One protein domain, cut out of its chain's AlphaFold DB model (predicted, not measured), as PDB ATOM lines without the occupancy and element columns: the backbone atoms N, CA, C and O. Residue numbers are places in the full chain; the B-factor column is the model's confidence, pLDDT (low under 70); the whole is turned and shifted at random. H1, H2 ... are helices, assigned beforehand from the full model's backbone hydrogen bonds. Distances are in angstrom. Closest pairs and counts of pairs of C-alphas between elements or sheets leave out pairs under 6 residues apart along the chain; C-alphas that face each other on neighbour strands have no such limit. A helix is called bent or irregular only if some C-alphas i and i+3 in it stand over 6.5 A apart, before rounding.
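AT A GLANCE: This is residues 4 to 207 of the 209 residues of an uncharacterized protein of Desulfobacteraceae bacterium (UniProt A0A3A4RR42). Five helices run lengthwise in a rod, with H3 as its core, H1, H4 and H5 packed round H3, and H2 farther out, beside H1. Residues 202 to 207, of which 202 to 204 belong to H5, stick out at one end. The printed part has 204 residues, all helix by class, with H1 to H5 in chain order and no named strand; H1 to H4 form an up-and-down bundle, each running against the one before. It is loose, with a radius of gyration of the C-alphas of 21.2 A and spans of 73 by 32 by 31 A.

HOW THE PARTS SIT: H1, residues 4 to 31, touches H2, residues 39 to 63, in a hairpin with a shallow tilt of 10 degrees; the closest C-alphas, Lys 7 and Ala 56, are 6.2 A apart. H3, residues 72 to 112, is the hub. It runs the same way as H1 at 19 degrees, the closest C-alphas, Val 14 and Trp 90, 5.6 A apart. H2 touches H3 with residues 55 to 60 alone, the closest C-alphas, Ala 56 and Val 82, 6.5 A apart. H4, residues 127 to 158, touches H3 with residues 133 to 148 alone, the closest C-alphas, Ser 96 and Val 133, 6.7 A apart. H5, residues 162 to 204, touches H3, with C-alphas Met 98 and Val 187 closest at 5.7 A, and is apart from H1, H2 and H4. Every O i to N i+4 pair is within hydrogen-bond range in H1, H3 and H5, against 19 of 21 in H2 and 25 of 28 in H4.

IN THESE COORDINATES: H1 begins at C-alpha 4 (39.391, 2.032, -4.902) and is 40.6 A long; H2 is 31.6 A, H3 60.2 A, H4 45.3 A and H5 63.4 A, ending at C-alpha 204 (9.527, 11.527, -46.735). H2 is irregular, with C-alphas 57 and 60 7.1 A apart, and so is H4, with C-alphas 130 and 133 7.5 A apart.

THE WHOLE: The two farthest C-alphas, Arg 157 and Gly 207, are 74.3 A apart. The printed part has no cut, and the link from H3 to H4 is long. Mean pLDDT of the printed part is 79.8, with residues 64 to 74 and 113 to 130 among those under 70.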
ATOM      1  N   ASP A   4      40.616   2.788  -4.651       80.81
ATOM      2  CA  ASP A   4      39.391   2.032  -4.902       80.81
ATOM      3  C   ASP A   4      38.433   2.772  -5.837       80.81
ATOM      4  O   ASP A   4      37.777   2.144  -6.659       80.81
ATOM      5  N   PHE A   5      38.402   4.109  -5.786       83.88
ATOM      6  CA  PHE A   5      37.564   4.910  -6.679       83.88
ATOM      7  C   PHE A   5      37.977   4.725  -8.143       83.88
ATOM      8  O   PHE A   5      37.135   4.498  -9.004       83.88
ATOM      9  N   ILE A   6      39.285   4.753  -8.412       82.44
ATOM     10  CA  ILE A   6      39.845   4.596  -9.761       82.44
ATOM     11  C   ILE A   6      39.560   3.188 -10.306       82.44
ATOM     12  O   ILE A   6      39.133   3.044 -11.450       82.44
ATOM     13  N   LYS A   7      39.736   2.152  -9.474       85.44
ATOM     14  CA  LYS A   7      39.413   0.758  -9.824       85.44
ATOM     15  C   LYS A   7      37.929   0.590 -10.153       85.44
ATOM     16  O   LYS A   7      37.599   0.008 -11.182       85.44
ATOM     17  N   SER A   8      37.045   1.138  -9.318       89.12
ATOM     18  CA  SER A   8      35.597   1.102  -9.548       89.12
ATOM     19  C   SER A   8      35.196   1.840 -10.820       89.12
ATOM     20  O   SER A   8      34.373   1.336 -11.576       89.12
ATOM     21  N   MET A   9      35.797   3.002 -11.087       90.56
ATOM     22  CA  MET A   9      35.535   3.780 -12.297       90.56
ATOM     23  C   MET A   9      35.940   3.013 -13.561       90.56
ATOM     24  O   MET A   9      35.130   2.883 -14.473       90.56
ATOM     25  N   GLY A  10      37.152   2.443 -13.594       88.00
ATOM     26  CA  GLY A  10      37.619   1.643 -14.733       88.00
ATOM     27  C   GLY A  10      36.760   0.400 -14.976       88.00
ATOM     28  O   GLY A  10      36.416   0.089 -16.115       88.00
ATOM     29  N   LEU A  11      36.344  -0.276 -13.900       91.69
ATOM     30  CA  LEU A  11      35.444  -1.425 -13.976       91.69
ATOM     31  C   LEU A  11      34.056  -1.038 -14.510       91.69
ATOM     32  O   LEU A  11      33.506  -1.740 -15.355       91.69
ATOM     33  N   PHE A  12      33.506   0.081 -14.031       93.12
ATOM     34  CA  PHE A  12      32.220   0.605 -14.480       93.12
ATOM     35  C   PHE A  12      32.246   0.969 -15.968       93.12
ATOM     36  O   PHE A  12      31.320   0.608 -16.688       93.12
ATOM     37  N   TRP A  13      33.314   1.613 -16.445       91.19
ATOM     38  CA  TRP A  13      33.468   1.959 -17.861       91.19
ATOM     39  C   TRP A  13      33.533   0.719 -18.744       91.19
ATOM     40  O   TRP A  13      32.725   0.573 -19.653       91.19
ATOM     41  N   VAL A  14      34.414  -0.235 -18.427       91.75
ATOM     42  CA  VAL A  14      34.510  -1.489 -19.192       91.75
ATOM     43  C   VAL A  14      33.176  -2.244 -19.205       91.75
ATOM     44  O   VAL A  14      32.792  -2.801 -20.233       91.75
ATOM     45  N   PHE A  15      32.444  -2.240 -18.089       93.06
ATOM     46  CA  PHE A  15      31.107  -2.823 -18.023       93.06
ATOM     47  C   PHE A  15      30.109  -2.106 -18.937       93.06
ATOM     48  O   PHE A  15      29.401  -2.774 -19.691       93.06
ATOM     49  N   ALA A  16      30.071  -0.772 -18.899       93.56
ATOM     50  CA  ALA A  16      29.214   0.023 -19.770       93.56
ATOM     51  C   ALA A  16      29.490  -0.293 -21.248       93.56
ATOM     52  O   ALA A  16      28.552  -0.620 -21.976       93.56
ATOM     53  N   GLU A  17      30.758  -0.340 -21.665       92.75
ATOM     54  CA  GLU A  17      31.117  -0.669 -23.051       92.75
ATOM     55  C   GLU A  17      30.698  -2.088 -23.454       92.75
ATOM     56  O   GLU A  17      30.178  -2.316 -24.549       92.75
ATOM     57  N   MET A  18      30.872  -3.072 -22.566       92.12
ATOM     58  CA  MET A  18      30.411  -4.439 -22.825       92.12
ATOM     59  C   MET A  18      28.893  -4.507 -23.010       92.12
ATOM     60  O   MET A  18      28.416  -5.240 -23.878       92.12
ATOM     61  N   VAL A  19      28.135  -3.746 -22.218       92.94
ATOM     62  CA  VAL A  19      26.678  -3.649 -22.343       92.94
ATOM     63  C   VAL A  19      26.303  -2.993 -23.673       92.94
ATOM     64  O   VAL A  19      25.498  -3.557 -24.418       92.94
ATOM     65  N   ILE A  20      26.930  -1.865 -24.025       92.06
ATOM     66  CA  ILE A  20      26.709  -1.160 -25.297       92.06
ATOM     67  C   ILE A  20      26.983  -2.085 -26.488       92.06
ATOM     68  O   ILE A  20      26.157  -2.173 -27.398       92.06
ATOM     69  N   LEU A  21      28.080  -2.847 -26.470       90.62
ATOM     70  CA  LEU A  21      28.405  -3.832 -27.509       90.62
ATOM     71  C   LEU A  21      27.325  -4.900 -27.676       90.62
ATOM     72  O   LEU A  21      26.977  -5.257 -28.805       90.62
ATOM     73  N   VAL A  22      26.794  -5.425 -26.569       90.25
ATOM     74  CA  VAL A  22      25.710  -6.415 -26.605       90.25
ATOM     75  C   VAL A  22      24.465  -5.804 -27.249       90.25
ATOM     76  O   VAL A  22      23.908  -6.414 -28.163       90.25
ATOM     77  N   TYR A  23      24.068  -4.594 -26.846       90.19
ATOM     78  CA  TYR A  23      22.902  -3.908 -27.411       90.19
ATOM     79  C   TYR A  23      23.081  -3.531 -28.885       90.19
ATOM     80  O   TYR A  23      22.175  -3.764 -29.684       90.19
ATOM     81  N   LEU A  24      24.247  -3.021 -29.288       88.50
ATOM     82  CA  LEU A  24      24.546  -2.712 -30.692       88.50
ATOM     83  C   LEU A  24      24.437  -3.952 -31.571       88.50
ATOM     84  O   LEU A  24      23.832  -3.922 -32.644       88.50
ATOM     85  N   ARG A  25      24.990  -5.070 -31.101       86.50
ATOM     86  CA  ARG A  25      24.914  -6.341 -31.816       86.50
ATOM     87  C   ARG A  25      23.481  -6.851 -31.918       86.50
ATOM     88  O   ARG A  25      23.091  -7.310 -32.989       86.50
ATOM     89  N   GLN A  26      22.705  -6.743 -30.840       87.25
ATOM     90  CA  GLN A  26      21.276  -7.060 -30.855       87.25
ATOM     91  C   GLN A  26      20.519  -6.190 -31.865       87.25
ATOM     92  O   GLN A  26      19.723  -6.720 -32.637       87.25
ATOM     93  N   GLY A  27      20.806  -4.886 -31.916       84.56
ATOM     94  CA  GLY A  27      20.212  -3.956 -32.878       84.56
ATOM     95  C   GLY A  27      20.534  -4.310 -34.332       84.56
ATOM     96  O   GLY A  27      19.643  -4.321 -35.178       84.56
ATOM     97  N   ILE A  28      21.782  -4.680 -34.631       84.25
ATOM     98  CA  ILE A  28      22.191  -5.118 -35.976       84.25
ATOM     99  C   ILE A  28      21.468  -6.399 -36.395       84.25
ATOM    100  O   ILE A  28      20.938  -6.477 -37.502       84.25
ATOM    101  N   ASP A  29      21.445  -7.412 -35.531       83.44
ATOM    102  CA  ASP A  29      20.785  -8.685 -35.832       83.44
ATOM    103  C   ASP A  29      19.251  -8.500 -35.945       83.44
ATOM    104  O   ASP A  29      18.632  -9.147 -36.794       83.44
ATOM    105  N   PHE A  30      18.651  -7.568 -35.186       83.25
ATOM    106  CA  PHE A  30      17.247  -7.152 -35.332       83.25
ATOM    107  C   PHE A  30      16.969  -6.546 -36.716       83.25
ATOM    108  O   PHE A  30      16.055  -7.000 -37.401       83.25
ATOM    109  N   VAL A  31      17.798  -5.600 -37.174       78.25
ATOM    110  CA  VAL A  31      17.678  -5.000 -38.519       78.25
ATOM    111  C   VAL A  31      17.871  -6.047 -39.622       78.25
ATOM    112  O   VAL A  31      17.232  -5.977 -40.668       78.25
ATOM    113  N   GLN A  32      18.714  -7.057 -39.396       77.62
ATOM    114  CA  GLN A  32      18.907  -8.166 -40.335       77.62
ATOM    115  C   GLN A  32      17.803  -9.239 -40.273       77.62
ATOM    116  O   GLN A  32      17.888 -10.221 -41.014       77.62
ATOM    117  N   GLY A  33      16.807  -9.112 -39.386       74.50
ATOM    118  CA  GLY A  33      15.751 -10.111 -39.189       74.50
ATOM    119  C   GLY A  33      16.255 -11.457 -38.650       74.50
ATOM    120  O   GLY A  33      15.572 -12.475 -38.767       74.50
ATOM    121  N   LYS A  34      17.465 -11.505 -38.078       78.00
ATOM    122  CA  LYS A  34      18.083 -12.736 -37.571       78.00
ATOM    123  C   LYS A  34      17.787 -12.891 -36.086       78.00
ATOM    124  O   LYS A  34      18.307 -12.154 -35.254       78.00
ATOM    125  N   LYS A  35      17.032 -13.927 -35.723       68.88
ATOM    126  CA  LYS A  35      16.837 -14.306 -34.319       68.88
ATOM    127  C   LYS A  35      18.014 -15.174 -33.868       68.88
ATOM    128  O   LYS A  35      18.066 -16.366 -34.157       68.88
ATOM    129  N   LYS A  36      19.007 -14.567 -33.219       76.50
ATOM    130  CA  LYS A  36      20.167 -15.279 -32.662       76.50
ATOM    131  C   LYS A  36      20.133 -15.292 -31.145       76.50
ATOM    132  O   LYS A  36      19.608 -14.383 -30.512       76.50
ATOM    133  N   ASN A  37      20.753 -16.324 -30.582       77.00
ATOM    134  CA  ASN A  37      21.026 -16.382 -29.160       77.00
ATOM    135  C   ASN A  37      22.319 -15.604 -28.832       77.00
ATOM    136  O   ASN A  37      23.371 -15.876 -29.416       77.00
ATOM    137  N   TYR A  38      22.235 -14.652 -27.900       81.94
ATOM    138  CA  TYR A  38      23.357 -13.827 -27.430       81.94
ATOM    139  C   TYR A  38      23.988 -14.352 -26.136       81.94
ATOM    140  O   TYR A  38      24.960 -13.759 -25.667       81.94
ATOM    141  N   THR A  39      23.492 -15.465 -25.578       84.62
ATOM    142  CA  THR A  39      23.986 -16.040 -24.317       84.62
ATOM    143  C   THR A  39      25.504 -16.198 -24.309       84.62
ATOM    144  O   THR A  39      26.130 -15.834 -23.326       84.62
ATOM    145  N   GLY A  40      26.124 -16.650 -25.406       85.00
ATOM    146  CA  GLY A  40      27.582 -16.812 -25.464       85.00
ATOM    147  C   GLY A  40      28.363 -15.504 -25.279       85.00
ATOM    148  O   GLY A  40      29.356 -15.486 -24.557       85.00
ATOM    149  N   LEU A  41      27.904 -14.400 -25.880       85.31
ATOM    150  CA  LEU A  41      28.546 -13.091 -25.715       85.31
ATOM    151  C   LEU A  41      28.322 -12.545 -24.301       85.31
ATOM    152  O   LEU A  41      29.251 -12.019 -23.707       85.31
ATOM    153  N   ILE A  42      27.116 -12.717 -23.752       89.31
ATOM    154  CA  ILE A  42      26.786 -12.294 -22.385       89.31
ATOM    155  C   ILE A  42      27.633 -13.066 -21.366       89.31
ATOM    156  O   ILE A  42      28.214 -12.457 -20.472       89.31
ATOM    157  N   LEU A  43      27.750 -14.389 -21.524       90.94
ATOM    158  CA  LEU A  43      28.589 -15.231 -20.671       90.94
ATOM    159  C   LEU A  43      30.063 -14.840 -20.776       90.94
ATOM    160  O   LEU A  43      30.732 -14.736 -19.753       90.94
ATOM    161  N   PHE A  44      30.563 -14.581 -21.988       90.12
ATOM    162  CA  PHE A  44      31.932 -14.111 -22.189       90.12
ATOM    163  C   PHE A  44      32.175 -12.761 -21.502       90.12
ATOM    164  O   PHE A  44      33.118 -12.640 -20.725       90.12
ATOM    165  N   SER A  45      31.310 -11.768 -21.726       90.19
ATOM    166  CA  SER A  45      31.415 -10.458 -21.075       90.19
ATOM    167  C   SER A  45      31.343 -10.577 -19.550       90.19
ATOM    168  O   SER A  45      32.142  -9.963 -18.850       90.19
ATOM    169  N   GLY A  46      30.446 -11.421 -19.029       92.69
ATOM    170  CA  GLY A  46      30.346 -11.711 -17.600       92.69
ATOM    171  C   GLY A  46      31.622 -12.339 -17.039       92.69
ATOM    172  O   GLY A  46      32.118 -11.896 -16.005       92.69
ATOM    173  N   LEU A  47      32.206 -13.312 -17.744       93.44
ATOM    174  CA  LEU A  47      33.471 -13.935 -17.358       93.44
ATOM    175  C   LEU A  47      34.612 -12.911 -17.326       93.44
ATOM    176  O   LEU A  47      35.324 -12.826 -16.328       93.44
ATOM    177  N   VAL A  48      34.771 -12.107 -18.384       92.12
ATOM    178  CA  VAL A  48      35.812 -11.069 -18.441       92.12
ATOM    179  C   VAL A  48      35.615 -10.047 -17.322       92.12
ATOM    180  O   VAL A  48      36.578  -9.695 -16.647       92.12
ATOM    181  N   PHE A  49      34.380  -9.613 -17.067       93.00
ATOM    182  CA  PHE A  49      34.072  -8.691 -15.976       93.00
ATOM    183  C   PHE A  49      34.456  -9.268 -14.609       93.00
ATOM    184  O   PHE A  49      35.115  -8.589 -13.822       93.00
ATOM    185  N   VAL A  50      34.111 -10.531 -14.335       93.50
ATOM    186  CA  VAL A  50      34.490 -11.212 -13.087       93.50
ATOM    187  C   VAL A  50      36.010 -11.301 -12.954       93.50
ATOM    188  O   VAL A  50      36.544 -11.000 -11.888       93.50
ATOM    189  N   LEU A  51      36.725 -11.650 -14.025       91.81
ATOM    190  CA  LEU A  51      38.189 -11.704 -14.017       91.81
ATOM    191  C   LEU A  51      38.812 -10.329 -13.731       91.81
ATOM    192  O   LEU A  51      39.717 -10.228 -12.901       91.81
ATOM    193  N   LEU A  52      38.305  -9.264 -14.357       91.44
ATOM    194  CA  LEU A  52      38.763  -7.893 -14.110       91.44
ATOM    195  C   LEU A  52      38.447  -7.431 -12.685       91.44
ATOM    196  O   LEU A  52      39.299  -6.822 -12.041       91.44
ATOM    197  N   PHE A  53      37.267  -7.766 -12.162       92.56
ATOM    198  CA  PHE A  53      36.877  -7.470 -10.786       92.56
ATOM    199  C   PHE A  53      37.807  -8.150  -9.780       92.56
ATOM    200  O   PHE A  53      38.353  -7.496  -8.886       92.56
ATOM    201  N   LEU A  54      38.035  -9.455  -9.945       91.25
ATOM    202  CA  LEU A  54      38.937 -10.215  -9.085       91.25
ATOM    203  C   LEU A  54      40.359  -9.662  -9.161       91.25
ATOM    204  O   LEU A  54      40.983  -9.459  -8.123       91.25
ATOM    205  N   THR A  55      40.842  -9.332 -10.357       88.56
ATOM    206  CA  THR A  55      42.164  -8.721 -10.539       88.56
ATOM    207  C   THR A  55      42.240  -7.359  -9.835       88.56
ATOM    208  O   THR A  55      43.148  -7.112  -9.046       88.56
ATOM    209  N   ALA A  56      41.254  -6.480 -10.007       87.19
ATOM    210  CA  ALA A  56      41.285  -5.140  -9.421       87.19
ATOM    211  C   ALA A  56      41.220  -5.131  -7.882       87.19
ATOM    212  O   ALA A  56      41.953  -4.370  -7.237       87.19
ATOM    213  N   PHE A  57      40.357  -5.962  -7.287       87.00
ATOM    214  CA  PHE A  57      40.054  -5.911  -5.851       87.00
ATOM    215  C   PHE A  57      40.717  -7.012  -5.025       87.00
ATOM    216  O   PHE A  57      41.074  -6.771  -3.876       87.00
ATOM    217  N   ARG A  58      40.906  -8.210  -5.586       85.25
ATOM    218  CA  ARG A  58      41.529  -9.347  -4.887       85.25
ATOM    219  C   ARG A  58      42.927  -9.686  -5.386       85.25
ATOM    220  O   ARG A  58      43.644 -10.408  -4.700       85.25
ATOM    221  N   GLY A  59      43.340  -9.150  -6.529       80.69
ATOM    222  CA  GLY A  59      44.630  -9.484  -7.113       80.69
ATOM    223  C   GLY A  59      45.820  -9.034  -6.263       80.69
ATOM    224  O   GLY A  59      46.804  -9.758  -6.216       80.69
ATOM    225  N   GLU A  60      45.715  -7.945  -5.485       81.19
ATOM    226  CA  GLU A  60      46.785  -7.549  -4.541       81.19
ATOM    227  C   GLU A  60      47.104  -8.678  -3.540       81.19
ATOM    228  O   GLU A  60      48.269  -8.958  -3.285       81.19
ATOM    229  N   HIS A  61      46.079  -9.374  -3.032       78.19
ATOM    230  CA  HIS A  61      46.237 -10.505  -2.111       78.19
ATOM    231  C   HIS A  61      46.567 -11.818  -2.836       78.19
ATOM    232  O   HIS A  61      47.233 -12.690  -2.288       78.19
ATOM    233  N   PHE A  62      46.066 -12.019  -4.054       75.81
ATOM    234  CA  PHE A  62      46.353 -13.243  -4.803       75.81
ATOM    235  C   PHE A  62      47.809 -13.273  -5.277       75.81
ATOM    236  O   PHE A  62      48.499 -14.278  -5.135       75.81
ATOM    237  N   PHE A  63      48.289 -12.148  -5.803       72.31
ATOM    238  CA  PHE A  63      49.640 -12.035  -6.322       72.31
ATOM    239  C   PHE A  63      50.678 -11.756  -5.229       72.31
ATOM    240  O   PHE A  63      51.848 -11.983  -5.500       72.31
ATOM    241  N   SER A  64      50.303 -11.367  -3.999       68.56
ATOM    242  CA  SER A  64      51.267 -11.188  -2.894       68.56
ATOM    243  C   SER A  64      51.995 -12.466  -2.498       68.56
ATOM    244  O   SER A  64      53.107 -12.391  -1.986       68.56
ATOM    245  N   GLY A  65      51.387 -13.630  -2.742       65.75
ATOM    246  CA  GLY A  65      52.033 -14.925  -2.527       65.75
ATOM    247  C   GLY A  65      53.060 -15.297  -3.604       65.75
ATOM    248  O   GLY A  65      53.887 -16.168  -3.362       65.75
ATOM    249  N   TYR A  66      53.018 -14.652  -4.776       67.06
ATOM    250  CA  TYR A  66      53.876 -14.966  -5.929       67.06
ATOM    251  C   TYR A  66      54.886 -13.859  -6.247       67.06
ATOM    252  O   TYR A  66      56.003 -14.129  -6.675       67.06
ATOM    253  N   LEU A  67      54.483 -12.608  -6.053       61.97
ATOM    254  CA  LEU A  67      55.283 -11.404  -6.186       61.97
ATOM    255  C   LEU A  67      55.434 -10.853  -4.772       61.97
ATOM    256  O   LEU A  67      54.436 -10.487  -4.160       61.97
ATOM    257  N   ASP A  68      56.655 -10.820  -4.242       61.81
ATOM    258  CA  ASP A  68      56.938 -10.392  -2.867       61.81
ATOM    259  C   ASP A  68      56.616  -8.891  -2.671       61.81
ATOM    260  O   ASP A  68      57.473  -8.000  -2.713       61.81
ATOM    261  N   PHE A  69      55.323  -8.582  -2.506       57.66
ATOM    262  CA  PHE A  69      54.780  -7.225  -2.403       57.66
ATOM    263  C   PHE A  69      55.171  -6.521  -1.095       57.66
ATOM    264  O   PHE A  69      54.831  -5.350  -0.915       57.66
ATOM    265  N   ASN A  70      55.937  -7.176  -0.211       49.47
ATOM    266  CA  ASN A  70      56.553  -6.542   0.959       49.47
ATOM    267  C   ASN A  70      57.433  -5.345   0.572       49.47
ATOM    268  O   ASN A  70      57.541  -4.371   1.323       49.47
ATOM    269  N   ARG A  71      58.006  -5.344  -0.638       58.78
ATOM    270  CA  ARG A  71      58.581  -4.124  -1.212       58.78
ATOM    271  C   ARG A  71      57.456  -3.254  -1.771       58.78
ATOM    272  O   ARG A  71      56.888  -3.560  -2.818       58.78
ATOM    273  N   LYS A  72      57.224  -2.095  -1.137       61.03
ATOM    274  CA  LYS A  72      56.283  -1.029  -1.574       61.03
ATOM    275  C   LYS A  72      56.343  -0.711  -3.082       61.03
ATOM    276  O   LYS A  72      55.350  -0.279  -3.661       61.03
ATOM    277  N   ILE A  73      57.500  -0.943  -3.702       60.25
ATOM    278  CA  ILE A  73      57.773  -0.789  -5.132       60.25
ATOM    279  C   ILE A  73      56.876  -1.706  -5.992       60.25
ATOM    280  O   ILE A  73      56.256  -1.226  -6.937       60.25
ATOM    281  N   HIS A  74      56.716  -2.987  -5.645       69.56
ATOM    282  CA  HIS A  74      55.923  -3.930  -6.446       69.56
ATOM    283  C   HIS A  74      54.409  -3.657  -6.361       69.56
ATOM    284  O   HIS A  74      53.710  -3.788  -7.363       69.56
ATOM    285  N   LEU A  75      53.903  -3.195  -5.209       73.19
ATOM    286  CA  LEU A  75      52.490  -2.817  -5.053       73.19
ATOM    287  C   LEU A  75      52.128  -1.581  -5.889       73.19
ATOM    288  O   LEU A  75      51.055  -1.509  -6.489       73.19
ATOM    289  N   PHE A  76      53.031  -0.597  -5.935       74.19
ATOM    290  CA  PHE A  76      52.857   0.582  -6.775       74.19
ATOM    291  C   PHE A  76      52.752   0.181  -8.250       74.19
ATOM    292  O   PHE A  76      51.809   0.591  -8.924       74.19
ATOM    293  N   PHE A  77      53.649  -0.683  -8.730       76.81
ATOM    294  CA  PHE A  77      53.615  -1.153 -10.114       76.81
ATOM    295  C   PHE A  77      52.390  -1.988 -10.444       76.81
ATOM    296  O   PHE A  77      51.779  -1.764 -11.482       76.81
ATOM    297  N   TYR A  78      51.961  -2.857  -9.530       80.38
ATOM    298  CA  TYR A  78      50.725  -3.610  -9.694       80.38
ATOM    299  C   TYR A  78      49.524  -2.692  -9.964       80.38
ATOM    300  O   TYR A  78      48.756  -2.919 -10.895       80.38
ATOM    301  N   ARG A  79      49.381  -1.602  -9.201       82.94
ATOM    302  CA  ARG A  79      48.269  -0.654  -9.384       82.94
ATOM    303  C   ARG A  79      48.319   0.065 -10.730       82.94
ATOM    304  O   ARG A  79      47.267   0.271 -11.333       82.94
ATOM    305  N   TYR A  80      49.511   0.424 -11.206       82.44
ATOM    306  CA  TYR A  80      49.678   1.013 -12.539       82.44
ATOM    307  C   TYR A  80      49.389   0.003 -13.649       82.44
ATOM    308  O   TYR A  80      48.676   0.351 -14.584       82.44
ATOM    309  N   ALA A  81      49.848  -1.242 -13.518       84.00
ATOM    310  CA  ALA A  81      49.543  -2.311 -14.463       84.00
ATOM    311  C   ALA A  81      48.032  -2.596 -14.520       84.00
ATOM    312  O   ALA A  81      47.451  -2.669 -15.595       84.00
ATOM    313  N   VAL A  82      47.341  -2.658 -13.378       87.31
ATOM    314  CA  VAL A  82      45.874  -2.809 -13.350       87.31
ATOM    315  C   VAL A  82      45.184  -1.644 -14.062       87.31
ATOM    316  O   VAL A  82      44.254  -1.854 -14.837       87.31
ATOM    317  N   TRP A  83      45.639  -0.411 -13.840       86.75
ATOM    318  CA  TRP A  83      45.095   0.746 -14.549       86.75
ATOM    319  C   TRP A  83      45.363   0.687 -16.060       86.75
ATOM    320  O   TRP A  83      44.477   0.963 -16.867       86.75
ATOM    321  N   HIS A  84      46.563   0.260 -16.442       87.38
ATOM    322  CA  HIS A  84      46.979   0.033 -17.820       87.38
ATOM    323  C   HIS A  84      46.096  -1.022 -18.511       87.38
ATOM    324  O   HIS A  84      45.653  -0.811 -19.642       87.38
ATOM    325  N   LEU A  85      45.749  -2.099 -17.801       89.12
ATOM    326  CA  LEU A  85      44.819  -3.128 -18.266       89.12
ATOM    327  C   LEU A  85      43.432  -2.542 -18.545       89.12
ATOM    328  O   LEU A  85      42.888  -2.772 -19.623       89.12
ATOM    329  N   PHE A  86      42.874  -1.757 -17.617       90.69
ATOM    330  CA  PHE A  86      41.580  -1.098 -17.828       90.69
ATOM    331  C   PHE A  86      41.612  -0.148 -19.030       90.69
ATOM    332  O   PHE A  86      40.704  -0.198 -19.854       90.69
ATOM    333  N   CYS A  87      42.674   0.650 -19.174       89.12
ATOM    334  CA  CYS A  87      42.875   1.556 -20.309       89.12
ATOM    335  C   CYS A  87      42.905   0.799 -21.645       89.12
ATOM    336  O   CYS A  87      42.197   1.151 -22.584       89.12
ATOM    337  N   THR A  88      43.678  -0.290 -21.698       89.25
ATOM    338  CA  THR A  88      43.803  -1.152 -22.881       89.25
ATOM    339  C   THR A  88      42.455  -1.764 -23.250       89.25
ATOM    340  O   THR A  88      42.021  -1.691 -24.398       89.25
ATOM    341  N   MET A  89      41.774  -2.357 -22.265       90.50
ATOM    342  CA  MET A  89      40.472  -2.993 -22.453       90.50
ATOM    343  C   MET A  89      39.428  -2.000 -22.941       90.50
ATOM    344  O   MET A  89      38.676  -2.305 -23.860       90.50
ATOM    345  N   TRP A  90      39.409  -0.810 -22.353       90.88
ATOM    346  CA  TRP A  90      38.502   0.252 -22.745       90.88
ATOM    347  C   TRP A  90      38.708   0.672 -24.206       90.88
ATOM    348  O   TRP A  90      37.758   0.600 -24.978       90.88
ATOM    349  N   VAL A  91      39.942   0.972 -24.634       90.00
ATOM    350  CA  VAL A  91      40.238   1.332 -26.038       90.00
ATOM    351  C   VAL A  91      39.860   0.209 -27.012       90.00
ATOM    352  O   VAL A  91      39.332   0.470 -28.092       90.00
ATOM    353  N   VAL A  92      40.099  -1.054 -26.644       90.88
ATOM    354  CA  VAL A  92      39.732  -2.219 -27.469       90.88
ATOM    355  C   VAL A  92      38.213  -2.341 -27.631       90.88
ATOM    356  O   VAL A  92      37.731  -2.642 -28.729       90.88
ATOM    357  N   LEU A  93      37.450  -2.116 -26.559       91.94
ATOM    358  CA  LEU A  93      35.989  -2.176 -26.593       91.94
ATOM    359  C   LEU A  93      35.401  -0.999 -27.376       91.94
ATOM    360  O   LEU A  93      34.584  -1.232 -28.261       91.94
ATOM    361  N   GLU A  94      35.887   0.217 -27.148       90.56
ATOM    362  CA  GLU A  94      35.523   1.429 -27.898       90.56
ATOM    363  C   GLU A  94      35.796   1.283 -29.402       90.56
ATOM    364  O   GLU A  94      34.919   1.488 -30.246       90.56
ATOM    365  N   GLY A  95      36.991   0.815 -29.769       89.19
ATOM    366  CA  GLY A  95      37.328   0.535 -31.165       89.19
ATOM    367  C   GLY A  95      36.411  -0.523 -31.787       89.19
ATOM    368  O   GLY A  95      36.018  -0.410 -32.952       89.19
ATOM    369  N   SER A  96      36.005  -1.525 -30.999       90.38
ATOM    370  CA  SER A  96      35.013  -2.513 -31.430       90.38
ATOM    371  C   SER A  96      33.648  -1.858 -31.652       90.38
ATOM    372  O   SER A  96      33.048  -2.060 -32.708       90.38
ATOM    373  N   ILE A  97      33.172  -1.040 -30.710       90.44
ATOM    374  CA  ILE A  97      31.901  -0.302 -30.794       90.44
ATOM    375  C   ILE A  97      31.856   0.547 -32.054       90.44
ATOM    376  O   ILE A  97      30.900   0.442 -32.820       90.44
ATOM    377  N   MET A  98      32.911   1.314 -32.326       89.88
ATOM    378  CA  MET A  98      33.031   2.124 -33.534       89.88
ATOM    379  C   MET A  98      32.831   1.294 -34.806       89.88
ATOM    380  O   MET A  98      32.075   1.694 -35.696       89.88
ATOM    381  N   PHE A  99      33.450   0.113 -34.882       87.25
ATOM    382  CA  PHE A  99      33.283  -0.789 -36.018       87.25
ATOM    383  C   PHE A  99      31.839  -1.305 -36.146       87.25
ATOM    384  O   PHE A  99      31.292  -1.340 -37.251       87.25
ATOM    385  N   TYR A 100      31.183  -1.657 -35.032       86.00
ATOM    386  CA  TYR A 100      29.768  -2.054 -35.041       86.00
ATOM    387  C   TYR A 100      28.845  -0.898 -35.436       86.00
ATOM    388  O   TYR A 100      27.946  -1.110 -36.246       86.00
ATOM    389  N   CYS A 101      29.079   0.318 -34.946       87.62
ATOM    390  CA  CYS A 101      28.326   1.513 -35.334       87.62
ATOM    391  C   CYS A 101      28.449   1.792 -36.836       87.62
ATOM    392  O   CYS A 101      27.444   2.036 -37.504       87.62
ATOM    393  N   LEU A 102      29.659   1.692 -37.395       86.69
ATOM    394  CA  LEU A 102      29.880   1.838 -38.833       86.69
ATOM    395  C   LEU A 102      29.127   0.763 -39.626       86.69
ATOM    396  O   LEU A 102      28.474   1.067 -40.625       86.69
ATOM    397  N   HIS A 103      29.187  -0.488 -39.171       83.81
ATOM    398  CA  HIS A 103      28.474  -1.587 -39.813       83.81
ATOM    399  C   HIS A 103      26.951  -1.396 -39.754       83.81
ATOM    400  O   HIS A 103      26.277  -1.568 -40.768       83.81
ATOM    401  N   ALA A 104      26.413  -0.983 -38.603       84.69
ATOM    402  CA  ALA A 104      25.000  -0.657 -38.437       84.69
ATOM    403  C   ALA A 104      24.566   0.466 -39.389       84.69
ATOM    404  O   ALA A 104      23.542   0.337 -40.054       84.69
ATOM    405  N   TYR A 105      25.372   1.524 -39.515       85.25
ATOM    406  CA  TYR A 105      25.115   2.618 -40.451       85.25
ATOM    407  C   TYR A 105      25.066   2.140 -41.908       85.25
ATOM    408  O   TYR A 105      24.136   2.490 -42.634       85.25
ATOM    409  N   ILE A 106      26.027   1.313 -42.338       82.56
ATOM    410  CA  ILE A 106      26.054   0.754 -43.699       82.56
ATOM    411  C   ILE A 106      24.812  -0.105 -43.955       82.56
ATOM    412  O   ILE A 106      24.165   0.063 -44.987       82.56
ATOM    413  N   LEU A 107      24.450  -0.983 -43.016       81.88
ATOM    414  CA  LEU A 107      23.254  -1.820 -43.131       81.88
ATOM    415  C   LEU A 107      21.980  -0.983 -43.228       81.88
ATOM    416  O   LEU A 107      21.134  -1.249 -44.075       81.88
ATOM    417  N   LEU A 108      21.849   0.041 -42.386       82.38
ATOM    418  CA  LEU A 108      20.684   0.917 -42.389       82.38
ATOM    419  C   LEU A 108      20.574   1.683 -43.715       82.38
ATOM    420  O   LEU A 108      19.502   1.733 -44.312       82.38
ATOM    421  N   LYS A 109      21.696   2.215 -44.218       80.94
ATOM    422  CA  LYS A 109      21.763   2.894 -45.517       80.94
ATOM    423  C   LYS A 109      21.376   1.968 -46.671       80.94
ATOM    424  O   LYS A 109      20.620   2.381 -47.543       80.94
ATOM    425  N   GLN A 110      21.853   0.723 -46.662       78.81
ATOM    426  CA  GLN A 110      21.498  -0.282 -47.669       78.81
ATOM    427  C   GLN A 110      20.011  -0.653 -47.636       78.81
ATOM    428  O   GLN A 110      19.406  -0.829 -48.691       78.81
ATOM    429  N   SER A 111      19.421  -0.768 -46.444       75.50
ATOM    430  CA  SER A 111      18.006  -1.118 -46.286       75.50
ATOM    431  C   SER A 111      17.058   0.009 -46.704       75.50
ATOM    432  O   SER A 111      15.999  -0.278 -47.255       75.50
ATOM    433  N   LEU A 112      17.423   1.272 -46.456       75.94
ATOM    434  CA  LEU A 112      16.578   2.438 -46.752       75.94
ATOM    435  C   LEU A 112      16.749   2.962 -48.188       75.94
ATOM    436  O   LEU A 112      15.787   3.431 -48.785       75.94
ATOM    437  N   CYS A 113      17.938   2.837 -48.786       69.38
ATOM    438  CA  CYS A 113      18.213   3.311 -50.149       69.38
ATOM    439  C   CYS A 113      18.661   2.161 -51.078       69.38
ATOM    440  O   CYS A 113      19.818   2.119 -51.503       69.38
ATOM    441  N   PRO A 114      17.765   1.222 -51.446       62.94
ATOM    442  CA  PRO A 114      18.125   0.038 -52.231       62.94
ATOM    443  C   PRO A 114      18.557   0.339 -53.679       62.94
ATOM    444  O   PRO A 114      19.163  -0.518 -54.317       62.94
ATOM    445  N   LYS A 115      18.269   1.538 -54.211       58.88
ATOM    446  CA  LYS A 115      18.630   1.940 -55.587       58.88
ATOM    447  C   LYS A 115      20.125   2.222 -55.785       58.88
ATOM    448  O   LYS A 115      20.604   2.083 -56.904       58.88
ATOM    449  N   ASP A 116      20.857   2.560 -54.723       56.41
ATOM    450  CA  ASP A 116      22.274   2.948 -54.820       56.41
ATOM    451  C   ASP A 116      23.246   1.757 -54.733       56.41
ATOM    452  O   ASP A 116      24.455   1.924 -54.924       56.41
ATOM    453  N   HIS A 117      22.759   0.544 -54.438       49.78
ATOM    454  CA  HIS A 117      23.620  -0.611 -54.190       49.78
ATOM    455  C   HIS A 117      23.130  -1.887 -54.897       49.78
ATOM    456  O   HIS A 117      22.025  -2.356 -54.624       49.78
ATOM    457  N   PRO A 118      23.949  -2.506 -55.777       47.59
ATOM    458  CA  PRO A 118      23.570  -3.734 -56.465       47.59
ATOM    459  C   PRO A 118      23.310  -4.864 -55.460       47.59
ATOM    460  O   PRO A 118      24.020  -5.014 -54.458       47.59
ATOM    461  N   ALA A 119      22.295  -5.677 -55.767       47.62
ATOM    462  CA  ALA A 119      21.682  -6.709 -54.922       47.62
ATOM    463  C   ALA A 119      22.640  -7.775 -54.331       47.62
ATOM    464  O   ALA A 119      22.231  -8.554 -53.471       47.62
ATOM    465  N   GLY A 120      23.914  -7.796 -54.739       44.88
ATOM    466  CA  GLY A 120      24.958  -8.676 -54.206       44.88
ATOM    467  C   GLY A 120      25.702  -8.154 -52.969       44.88
ATOM    468  O   GLY A 120      26.417  -8.926 -52.341       44.88
ATOM    469  N   SER A 121      25.540  -6.882 -52.574       46.59
ATOM    470  CA  SER A 121      26.279  -6.299 -51.434       46.59
ATOM    471  C   SER A 121      25.525  -6.321 -50.102       46.59
ATOM    472  O   SER A 121      25.854  -5.540 -49.209       46.59
ATOM    473  N   ARG A 122      24.533  -7.214 -49.927       49.12
ATOM    474  CA  ARG A 122      24.001  -7.522 -48.587       49.12
ATOM    475  C   ARG A 122      25.181  -7.983 -47.747       49.12
ATOM    476  O   ARG A 122      25.595  -9.134 -47.865       49.12
ATOM    477  N   GLY A 123      25.739  -7.056 -46.968       51.09
ATOM    478  CA  GLY A 123      26.952  -7.224 -46.187       51.09
ATOM    479  C   GLY A 123      26.743  -8.353 -45.201       51.09
ATOM    480  O   GLY A 123      26.294  -8.153 -44.074       51.09
ATOM    481  N   THR A 124      27.018  -9.572 -45.649       49.81
ATOM    482  CA  THR A 124      27.069 -10.740 -44.802       49.81
ATOM    483  C   THR A 124      28.266 -10.500 -43.913       49.81
ATOM    484  O   THR A 124      29.412 -10.597 -44.337       49.81
ATOM    485  N   MET A 125      27.980 -10.070 -42.684       52.97
ATOM    486  CA  MET A 125      28.974  -9.964 -41.629       52.97
ATOM    487  C   MET A 125      29.764 -11.276 -41.642       52.97
ATOM    488  O   MET A 125      29.181 -12.348 -41.444       52.97
ATOM    489  N   ASN A 126      31.051 -11.187 -41.986       59.56
ATOM    490  CA  ASN A 126      31.930 -12.342 -42.115       59.56
ATOM    491  C   ASN A 126      31.829 -13.141 -40.794       59.56
ATOM    492  O   ASN A 126      31.763 -12.520 -39.731       59.56
ATOM    493  N   PRO A 127      31.784 -14.484 -40.767       56.91
ATOM    494  CA  PRO A 127      31.791 -15.254 -39.516       56.91
ATOM    495  C   PRO A 127      32.864 -14.796 -38.509       56.91
ATOM    496  O   PRO A 127      32.628 -14.864 -37.301       56.91
ATOM    497  N   LEU A 128      33.977 -14.227 -38.993       54.56
ATOM    498  CA  LEU A 128      34.987 -13.559 -38.170       54.56
ATOM    499  C   LEU A 128      34.425 -12.450 -37.270       54.56
ATOM    500  O   LEU A 128      34.825 -12.353 -36.122       54.56
ATOM    501  N   THR A 129      33.469 -11.641 -37.717       62.62
ATOM    502  CA  THR A 129      32.881 -10.562 -36.905       62.62
ATOM    503  C   THR A 129      31.981 -11.100 -35.788       62.62
ATOM    504  O   THR A 129      31.664 -10.385 -34.840       62.62
ATOM    505  N   ARG A 130      31.576 -12.378 -35.850       64.50
ATOM    506  CA  ARG A 130      30.761 -13.034 -34.813       64.50
ATOM    507  C   ARG A 130      31.571 -13.346 -33.554       64.50
ATOM    508  O   ARG A 130      31.032 -13.211 -32.452       64.50
ATOM    509  N   TYR A 131      32.827 -13.749 -33.744       70.56
ATOM    510  CA  TYR A 131      33.799 -14.066 -32.691       70.56
ATOM    511  C   TYR A 131      34.918 -13.026 -32.579       70.56
ATOM    512  O   TYR A 131      35.765 -13.141 -31.702       70.56
ATOM    513  N   GLY A 132      34.888 -11.997 -33.428       80.38
ATOM    514  CA  GLY A 132      35.929 -10.985 -33.526       80.38
ATOM    515  C   GLY A 132      36.136 -10.245 -32.218       80.38
ATOM    516  O   GLY A 132      37.270 -10.138 -31.785       80.38
ATOM    517  N   VAL A 133      35.062  -9.827 -31.537       83.75
ATOM    518  CA  VAL A 133      35.190  -9.131 -30.243       83.75
ATOM    519  C   VAL A 133      35.744 -10.042 -29.148       83.75
ATOM    520  O   VAL A 133      36.744  -9.657 -28.550       83.75
ATOM    521  N   PRO A 134      35.191 -11.249 -28.887       85.06
ATOM    522  CA  PRO A 134      35.796 -12.148 -27.907       85.06
ATOM    523  C   PRO A 134      37.258 -12.483 -28.203       85.06
ATOM    524  O   PRO A 134      38.081 -12.473 -27.292       85.06
ATOM    525  N   LEU A 135      37.589 -12.737 -29.473       88.31
ATOM    526  CA  LEU A 135      38.954 -13.038 -29.895       88.31
ATOM    527  C   LEU A 135      39.876 -11.833 -29.699       88.31
ATOM    528  O   LEU A 135      40.963 -11.999 -29.159       88.31
ATOM    529  N   LEU A 136      39.434 -10.634 -30.086       88.62
ATOM    530  CA  LEU A 136      40.190  -9.394 -29.936       88.62
ATOM    531  C   LEU A 136      40.455  -9.108 -28.458       88.62
ATOM    532  O   LEU A 136      41.599  -8.902 -28.074       88.62
ATOM    533  N   VAL A 137      39.425  -9.192 -27.614       88.38
ATOM    534  CA  VAL A 137      39.551  -9.025 -26.162       88.38
ATOM    535  C   VAL A 137      40.517 -10.055 -25.574       88.38
ATOM    536  O   VAL A 137      41.440  -9.680 -24.854       88.38
ATOM    537  N   ALA A 138      40.360 -11.338 -25.911       89.75
ATOM    538  CA  ALA A 138      41.251 -12.391 -25.428       89.75
ATOM    539  C   ALA A 138      42.702 -12.176 -25.889       89.75
ATOM    540  O   ALA A 138      43.624 -12.296 -25.084       89.75
ATOM    541  N   SER A 139      42.911 -11.802 -27.156       89.88
ATOM    542  CA  SER A 139      44.240 -11.504 -27.696       89.88
ATOM    543  C   SER A 139      44.873 -10.282 -27.038       89.88
ATOM    544  O   SER A 139      46.062 -10.314 -26.732       89.88
ATOM    545  N   SER A 140      44.088  -9.245 -26.742       88.94
ATOM    546  CA  SER A 140      44.563  -8.039 -26.065       88.94
ATOM    547  C   SER A 140      44.967  -8.332 -24.626       88.94
ATOM    548  O   SER A 140      46.016  -7.870 -24.189       88.94
ATOM    549  N   ILE A 141      44.197  -9.155 -23.905       89.12
ATOM    550  CA  ILE A 141      44.567  -9.614 -22.559       89.12
ATOM    551  C   ILE A 141      45.853 -10.448 -22.616       89.12
ATOM    552  O   ILE A 141      46.765 -10.211 -21.829       89.12
ATOM    553  N   ALA A 142      45.969 -11.391 -23.554       89.75
ATOM    554  CA  ALA A 142      47.171 -12.213 -23.695       89.75
ATOM    555  C   ALA A 142      48.413 -11.368 -24.025       89.75
ATOM    556  O   ALA A 142      49.467 -11.549 -23.415       89.75
ATOM    557  N   PHE A 143      48.280 -10.410 -24.946       89.38
ATOM    558  CA  PHE A 143      49.355  -9.489 -25.309       89.38
ATOM    559  C   PHE A 143      49.742  -8.580 -24.140       89.38
ATOM    560  O   PHE A 143      50.927  -8.376 -23.892       89.38
ATOM    561  N   PHE A 144      48.760  -8.089 -23.382       87.88
ATOM    562  CA  PHE A 144      48.990  -7.314 -22.168       87.88
ATOM    563  C   PHE A 144      49.775  -8.119 -21.126       87.88
ATOM    564  O   PHE A 144      50.786  -7.644 -20.615       87.88
ATOM    565  N   LEU A 145      49.359  -9.357 -20.841       86.56
ATOM    566  CA  LEU A 145      50.055 -10.226 -19.888       86.56
ATOM    567  C   LEU A 145      51.488 -10.520 -20.341       86.56
ATOM    568  O   LEU A 145      52.409 -10.492 -19.528       86.56
ATOM    569  N   PHE A 146      51.686 -10.754 -21.640       87.25
ATOM    570  CA  PHE A 146      53.015 -10.931 -22.217       87.25
ATOM    571  C   PHE A 146      53.874  -9.666 -22.080       87.25
ATOM    572  O   PHE A 146      55.035  -9.755 -21.682       87.25
ATOM    573  N   TYR A 147      53.309  -8.493 -22.368       85.19
ATOM    574  CA  TYR A 147      53.981  -7.205 -22.211       85.19
ATOM    575  C   TYR A 147      54.410  -6.968 -20.757       85.19
ATOM    576  O   TYR A 147      55.594  -6.742 -20.509       85.19
ATOM    577  N   GLU A 148      53.496  -7.097 -19.793       83.19
ATOM    578  CA  GLU A 148      53.810  -6.898 -18.374       83.19
ATOM    579  C   GLU A 148      54.842  -7.923 -17.882       83.19
ATOM    580  O   GLU A 148      55.797  -7.555 -17.205       83.19
ATOM    581  N   TYR A 149      54.739  -9.195 -18.290       82.75
ATOM    582  CA  TYR A 149      55.751 -10.209 -17.974       82.75
ATOM    583  C   TYR A 149      57.150  -9.801 -18.458       82.75
ATOM    584  O   TYR A 149      58.134  -9.916 -17.721       82.75
ATOM    585  N   ARG A 150      57.259  -9.284 -19.689       82.00
ATOM    586  CA  ARG A 150      58.532  -8.791 -20.235       82.00
ATOM    587  C   ARG A 150      59.038  -7.570 -19.476       82.00
ATOM    588  O   ARG A 150      60.232  -7.512 -19.195       82.00
ATOM    589  N   VAL A 151      58.161  -6.637 -19.113       79.25
ATOM    590  CA  VAL A 151      58.510  -5.462 -18.303       79.25
ATOM    591  C   VAL A 151      59.069  -5.888 -16.946       79.25
ATOM    592  O   VAL A 151      60.173  -5.472 -16.594       79.25
ATOM    593  N   PHE A 152      58.381  -6.778 -16.224       75.81
ATOM    594  CA  PHE A 152      58.852  -7.281 -14.930       75.81
ATOM    595  C   PHE A 152      60.186  -8.029 -15.048       75.81
ATOM    596  O   PHE A 152      61.096  -7.781 -14.259       75.81
ATOM    597  N   SER A 153      60.350  -8.871 -16.072       75.12
ATOM    598  CA  SER A 153      61.604  -9.599 -16.307       75.12
ATOM    599  C   SER A 153      62.788  -8.667 -16.602       75.12
ATOM    600  O   SER A 153      63.903  -8.906 -16.139       75.12
ATOM    601  N   ILE A 154      62.564  -7.586 -17.355       75.88
ATOM    602  CA  ILE A 154      63.600  -6.587 -17.647       75.88
ATOM    603  C   ILE A 154      63.935  -5.781 -16.386       75.88
ATOM    604  O   ILE A 154      65.107  -5.524 -16.125       75.88
ATOM    605  N   MET A 155      62.936  -5.416 -15.581       72.31
ATOM    606  CA  MET A 155      63.166  -4.705 -14.323       72.31
ATOM    607  C   MET A 155      64.042  -5.492 -13.351       72.31
ATOM    608  O   MET A 155      64.953  -4.915 -12.761       72.31
ATOM    609  N   GLU A 156      63.784  -6.792 -13.203       70.38
ATOM    610  CA  GLU A 156      64.563  -7.667 -12.325       70.38
ATOM    611  C   GLU A 156      66.016  -7.806 -12.802       70.38
ATOM    612  O   GLU A 156      66.938  -7.801 -11.992       70.38
ATOM    613  N   ARG A 157      66.234  -7.863 -14.124       71.88
ATOM    614  CA  ARG A 157      67.571  -8.042 -14.715       71.88
ATOM    615  C   ARG A 157      68.407  -6.766 -14.802       71.88
ATOM    616  O   ARG A 157      69.625  -6.854 -14.695       71.88
ATOM    617  N   PHE A 158      67.789  -5.609 -15.038       69.81
ATOM    618  CA  PHE A 158      68.504  -4.368 -15.367       69.81
ATOM    619  C   PHE A 158      68.370  -3.261 -14.315       69.81
ATOM    620  O   PHE A 158      68.936  -2.189 -14.504       69.81
ATOM    621  N   GLY A 159      67.643  -3.491 -13.214       65.56
ATOM    622  CA  GLY A 159      67.536  -2.516 -12.124       65.56
ATOM    623  C   GLY A 159      66.927  -1.186 -12.572       65.56
ATOM    624  O   GLY A 159      67.405  -0.122 -12.186       65.56
ATOM    625  N   LEU A 160      65.900  -1.244 -13.427       64.00
ATOM    626  CA  LEU A 160      65.263  -0.055 -13.994       64.00
ATOM    627  C   LEU A 160      64.750   0.880 -12.897       64.00
ATOM    628  O   LEU A 160      63.998   0.480 -12.006       64.00
ATOM    629  N   GLU A 161      65.132   2.151 -13.008       71.88
ATOM    630  CA  GLU A 161      64.752   3.172 -12.047       71.88
ATOM    631  C   GLU A 161      63.219   3.368 -12.046       71.88
ATOM    632  O   GLU A 161      62.621   3.559 -13.115       71.88
ATOM    633  N   PRO A 162      62.548   3.356 -10.876       68.12
ATOM    634  CA  PRO A 162      61.086   3.410 -10.800       68.12
ATOM    635  C   PRO A 162      60.441   4.620 -11.488       68.12
ATOM    636  O   PRO A 162      59.287   4.554 -11.921       68.12
ATOM    637  N   GLY A 163      61.184   5.726 -11.611       74.19
ATOM    638  CA  GLY A 163      60.747   6.934 -12.308       74.19
ATOM    639  C   GLY A 163      60.540   6.728 -13.810       74.19
ATOM    640  O   GLY A 163      59.547   7.207 -14.360       74.19
ATOM    641  N   ASN A 164      61.411   5.956 -14.465       77.62
ATOM    642  CA  ASN A 164      61.323   5.702 -15.904       77.62
ATOM    643  C   ASN A 164      60.088   4.868 -16.246       77.62
ATOM    644  O   ASN A 164      59.372   5.169 -17.200       77.62
ATOM    645  N   LEU A 165      59.770   3.877 -15.411       73.31
ATOM    646  CA  LEU A 165      58.593   3.043 -15.624       73.31
ATOM    647  C   LEU A 165      57.285   3.817 -15.408       73.31
ATOM    648  O   LEU A 165      56.344   3.685 -16.190       73.31
ATOM    649  N   LYS A 166      57.241   4.703 -14.405       78.06
ATOM    650  CA  LYS A 166      56.110   5.622 -14.215       78.06
ATOM    651  C   LYS A 166      55.882   6.493 -15.456       78.06
ATOM    652  O   LYS A 166      54.736   6.664 -15.869       78.06
ATOM    653  N   SER A 167      56.945   7.025 -16.055       81.19
ATOM    654  CA  SER A 167      56.855   7.835 -17.276       81.19
ATOM    655  C   SER A 167      56.309   7.041 -18.462       81.19
ATOM    656  O   SER A 167      55.460   7.561 -19.185       81.19
ATOM    657  N   ILE A 168      56.711   5.774 -18.619       80.75
ATOM    658  CA  ILE A 168      56.183   4.876 -19.659       80.75
ATOM    659  C   ILE A 168      54.675   4.658 -19.479       80.75
ATOM    660  O   ILE A 168      53.911   4.859 -20.424       80.75
ATOM    661  N   TYR A 169      54.215   4.330 -18.267       79.50
ATOM    662  CA  TYR A 169      52.782   4.141 -18.018       79.50
ATOM    663  C   TYR A 169      51.976   5.433 -18.209       79.50
ATOM    664  O   TYR A 169      50.891   5.404 -18.785       79.50
ATOM    665  N   LEU A 170      52.497   6.585 -17.772       80.69
ATOM    666  CA  LEU A 170      51.838   7.877 -17.994       80.69
ATOM    667  C   LEU A 170      51.760   8.235 -19.480       80.69
ATOM    668  O   LEU A 170      50.751   8.782 -19.924       80.69
ATOM    669  N   PHE A 171      52.802   7.931 -20.251       83.81
ATOM    670  CA  PHE A 171      52.801   8.117 -21.696       83.81
ATOM    671  C   PHE A 171      51.735   7.246 -22.368       83.81
ATOM    672  O   PHE A 171      50.970   7.750 -23.188       83.81
ATOM    673  N   TYR A 172      51.598   5.985 -21.955       81.81
ATOM    674  CA  TYR A 172      50.545   5.114 -22.469       81.81
ATOM    675  C   TYR A 172      49.137   5.643 -22.166       81.81
ATOM    676  O   TYR A 172      48.288   5.679 -23.051       81.81
ATOM    677  N   ILE A 173      48.884   6.112 -20.940       79.44
ATOM    678  CA  ILE A 173      47.577   6.690 -20.577       79.44
ATOM    679  C   ILE A 173      47.240   7.885 -21.481       79.44
ATOM    680  O   ILE A 173      46.093   8.037 -21.898       79.44
ATOM    681  N   LYS A 174      48.233   8.713 -21.834       85.69
ATOM    682  CA  LYS A 174      48.039   9.809 -22.798       85.69
ATOM    683  C   LYS A 174      47.670   9.287 -24.186       85.69
ATOM    684  O   LYS A 174      46.766   9.840 -24.804       85.69
ATOM    685  N   ILE A 175      48.320   8.218 -24.647       85.38
ATOM    686  CA  ILE A 175      47.983   7.565 -25.918       85.38
ATOM    687  C   ILE A 175      46.537   7.048 -25.897       85.38
ATOM    688  O   ILE A 175      45.795   7.339 -26.836       85.38
ATOM    689  N   CYS A 176      46.096   6.366 -24.830       85.00
ATOM    690  CA  CYS A 176      44.688   5.964 -24.690       85.00
ATOM    691  C   CYS A 176      43.746   7.170 -24.813       85.00
ATOM    692  O   CYS A 176      42.755   7.101 -25.531       85.00
ATOM    693  N   GLY A 177      44.056   8.276 -24.127       83.00
ATOM    694  CA  GLY A 177      43.236   9.489 -24.161       83.00
ATOM    695  C   GLY A 177      43.141  10.116 -25.556       83.00
ATOM    696  O   GLY A 177      42.081  10.601 -25.942       83.00
ATOM    697  N   MET A 178      44.218  10.061 -26.347       88.31
ATOM    698  CA  MET A 178      44.188  10.497 -27.749       88.31
ATOM    699  C   MET A 178      43.300   9.592 -28.609       88.31
ATOM    700  O   MET A 178      42.511  10.095 -29.407       88.31
ATOM    701  N   PHE A 179      43.399   8.268 -28.438       85.94
ATOM    702  CA  PHE A 179      42.531   7.326 -29.145       85.94
ATOM    703  C   PHE A 179      41.062   7.512 -28.780       85.94
ATOM    704  O   PHE A 179      40.223   7.480 -29.674       85.94
ATOM    705  N   TRP A 180      40.758   7.767 -27.509       85.81
ATOM    706  CA  TRP A 180      39.399   8.043 -27.054       85.81
ATOM    707  C   TRP A 180      38.764   9.209 -27.812       85.81
ATOM    708  O   TRP A 180      37.703   9.044 -28.405       85.81
ATOM    709  N   PHE A 181      39.457  10.350 -27.895       87.00
ATOM    710  CA  PHE A 181      38.943  11.515 -28.618       87.00
ATOM    711  C   PHE A 181      38.667  11.209 -30.102       87.00
ATOM    712  O   PHE A 181      37.660  11.646 -30.660       87.00
ATOM    713  N   LEU A 182      39.543  10.432 -30.748       88.81
ATOM    714  CA  LEU A 182      39.369  10.029 -32.148       88.81
ATOM    715  C   LEU A 182      38.194   9.061 -32.336       88.81
ATOM    716  O   LEU A 182      37.433   9.197 -33.300       88.81
ATOM    717  N   ILE A 183      38.047   8.088 -31.434       88.94
ATOM    718  CA  ILE A 183      36.986   7.084 -31.498       88.94
ATOM    719  C   ILE A 183      35.631   7.737 -31.223       88.94
ATOM    720  O   ILE A 183      34.734   7.610 -32.058       88.94
ATOM    721  N   GLU A 184      35.496   8.505 -30.141       87.69
ATOM    722  CA  GLU A 184      34.254   9.219 -29.825       87.69
ATOM    723  C   GLU A 184      33.863  10.192 -30.934       87.69
ATOM    724  O   GLU A 184      32.712  10.192 -31.372       87.69
ATOM    725  N   GLY A 185      34.817  10.974 -31.451       88.81
ATOM    726  CA  GLY A 185      34.563  11.879 -32.571       88.81
ATOM    727  C   GLY A 185      34.020  11.134 -33.794       88.81
ATOM    728  O   GLY A 185      33.042  11.560 -34.413       88.81
ATOM    729  N   THR A 186      34.591   9.968 -34.104       87.88
ATOM    730  CA  THR A 186      34.137   9.120 -35.214       87.88
ATOM    731  C   THR A 186      32.738   8.551 -34.962       87.88
ATOM    732  O   THR A 186      31.873   8.641 -35.840       87.88
ATOM    733  N   VAL A 187      32.481   8.004 -33.770       88.81
ATOM    734  CA  VAL A 187      31.170   7.458 -33.380       88.81
ATOM    735  C   VAL A 187      30.099   8.547 -33.402       88.81
ATOM    736  O   VAL A 187      29.024   8.317 -33.955       88.81
ATOM    737  N   ALA A 188      30.395   9.752 -32.913       90.44
ATOM    738  CA  ALA A 188      29.487  10.894 -32.956       90.44
ATOM    739  C   ALA A 188      29.157  11.311 -34.398       90.44
ATOM    740  O   ALA A 188      27.987  11.508 -34.738       90.44
ATOM    741  N   CYS A 189      30.156  11.373 -35.287       91.75
ATOM    742  CA  CYS A 189      29.930  11.645 -36.706       91.75
ATOM    743  C   CYS A 189      29.050  10.576 -37.376       91.75
ATOM    744  O   CYS A 189      28.149  10.916 -38.149       91.75
ATOM    745  N   ILE A 190      29.285   9.290 -37.092       88.94
ATOM    746  CA  ILE A 190      28.468   8.183 -37.614       88.94
ATOM    747  C   ILE A 190      27.047   8.256 -37.044       88.94
ATOM    748  O   ILE A 190      26.080   8.127 -37.798       88.94
ATOM    749  N   GLY A 191      26.901   8.523 -35.747       87.56
ATOM    750  CA  GLY A 191      25.614   8.700 -35.078       87.56
ATOM    751  C   GLY A 191      24.803   9.837 -35.697       87.56
ATOM    752  O   GLY A 191      23.645   9.639 -36.059       87.56
ATOM    753  N   PHE A 192      25.427  10.992 -35.942       90.62
ATOM    754  CA  PHE A 192      24.778  12.122 -36.608       90.62
ATOM    755  C   PHE A 192      24.346  11.791 -38.044       90.62
ATOM    756  O   PHE A 192      23.225  12.111 -38.446       90.62
ATOM    757  N   LYS A 193      25.196  11.106 -38.823       87.50
ATOM    758  CA  LYS A 193      24.837  10.632 -40.173       87.50
ATOM    759  C   LYS A 193      23.669   9.645 -40.141       87.50
ATOM    760  O   LYS A 193      22.783   9.735 -40.989       87.50
ATOM    761  N   THR A 194      23.651   8.745 -39.163       86.25
ATOM    762  CA  THR A 194      22.575   7.766 -38.955       86.25
ATOM    763  C   THR A 194      21.266   8.465 -38.586       86.25
ATOM    764  O   THR A 194      20.233   8.195 -39.192       86.25
ATOM    765  N   TYR A 195      21.311   9.429 -37.662       87.75
ATOM    766  CA  TYR A 195      20.151  10.231 -37.272       87.75
ATOM    767  C   TYR A 195      19.574  11.024 -38.450       87.75
ATOM    768  O   TYR A 195      18.364  11.013 -38.665       87.75
ATOM    769  N   ARG A 196      20.426  11.680 -39.253       87.25
ATOM    770  CA  ARG A 196      19.976  12.397 -40.457       87.25
ATOM    771  C   ARG A 196      19.287  11.466 -41.448       87.25
ATOM    772  O   ARG A 196      18.237  11.835 -41.955       87.25
ATOM    773  N   LEU A 197      19.849  10.280 -41.682       84.19
ATOM    774  CA  LEU A 197      19.261   9.281 -42.574       84.19
ATOM    775  C   LEU A 197      17.858   8.862 -42.103       84.19
ATOM    776  O   LEU A 197      16.916   8.892 -42.889       84.19
ATOM    777  N   LEU A 198      17.697   8.562 -40.809       83.56
ATOM    778  CA  LEU A 198      16.399   8.213 -40.217       83.56
ATOM    779  C   LEU A 198      15.387   9.368 -40.285       83.56
ATOM    780  O   LEU A 198      14.209   9.150 -40.561       83.56
ATOM    781  N   LYS A 199      15.839  10.607 -40.058       85.88
ATOM    782  CA  LYS A 199      14.981  11.798 -40.104       85.88
ATOM    783  C   LYS A 199      14.505  12.122 -41.524       85.88
ATOM    784  O   LYS A 199      13.356  12.519 -41.692       85.88
ATOM    785  N   THR A 200      15.361  11.967 -42.535       78.56
ATOM    786  CA  THR A 200      14.989  12.199 -43.940       78.56
ATOM    787  C   THR A 200      13.893  11.234 -44.392       78.56
ATOM    788  O   THR A 200      12.920  11.682 -44.990       78.56
ATOM    789  N   GLU A 201      13.988   9.954 -44.031       71.25
ATOM    790  CA  GLU A 201      12.943   8.961 -44.319       71.25
ATOM    791  C   GLU A 201      11.641   9.248 -43.562       71.25
ATOM    792  O   GLU A 201      10.568   9.272 -44.161       71.25
ATOM    793  N   SER A 202      11.716   9.571 -42.265       67.12
ATOM    794  CA  SER A 202      10.526   9.923 -41.474       67.12
ATOM    795  C   SER A 202       9.758  11.115 -42.055       67.12
ATOM    796  O   SER A 202       8.532  11.146 -41.983       67.12
ATOM    797  N   ASN A 203      10.461  12.087 -42.638       64.62
ATOM    798  CA  ASN A 203       9.840  13.244 -43.282       64.62
ATOM    799  C   ASN A 203       9.349  12.937 -44.708       64.62
ATOM    800  O   ASN A 203       8.385  13.552 -45.154       64.62
ATOM    801  N   GLY A 204       9.975  11.992 -45.418       55.94
ATOM    802  CA  GLY A 204       9.527  11.527 -46.735       55.94
ATOM    803  C   GLY A 204       8.227  10.719 -46.680       55.94
ATOM    804  O   GLY A 204       7.394  10.833 -47.575       55.94
ATOM    805  N   VAL A 205       8.000   9.971 -45.595       52.97
ATOM    806  CA  VAL A 205       6.771   9.182 -45.375       52.97
ATOM    807  C   VAL A 205       5.562  10.054 -44.988       52.97
ATOM    808  O   VAL A 205       4.425   9.641 -45.180       52.97
ATOM    809  N   HIS A 206       5.765  11.282 -44.498       46.38
ATOM    810  CA  HIS A 206       4.678  12.239 -44.214       46.38
ATOM    811  C   HIS A 206       4.350  13.194 -45.377       46.38
ATOM    812  O   HIS A 206       3.465  14.032 -45.237       46.38
ATOM    813  N   GLY A 207       5.027  13.074 -46.524       41.25
ATOM    814  CA  GLY A 207       4.760  13.880 -47.723       41.25
ATOM    815  C   GLY A 207       3.838  13.223 -48.756       41.25
ATOM    816  O   GLY A 207       3.627  13.795 -49.822       41.25
TER     817      GLY A 207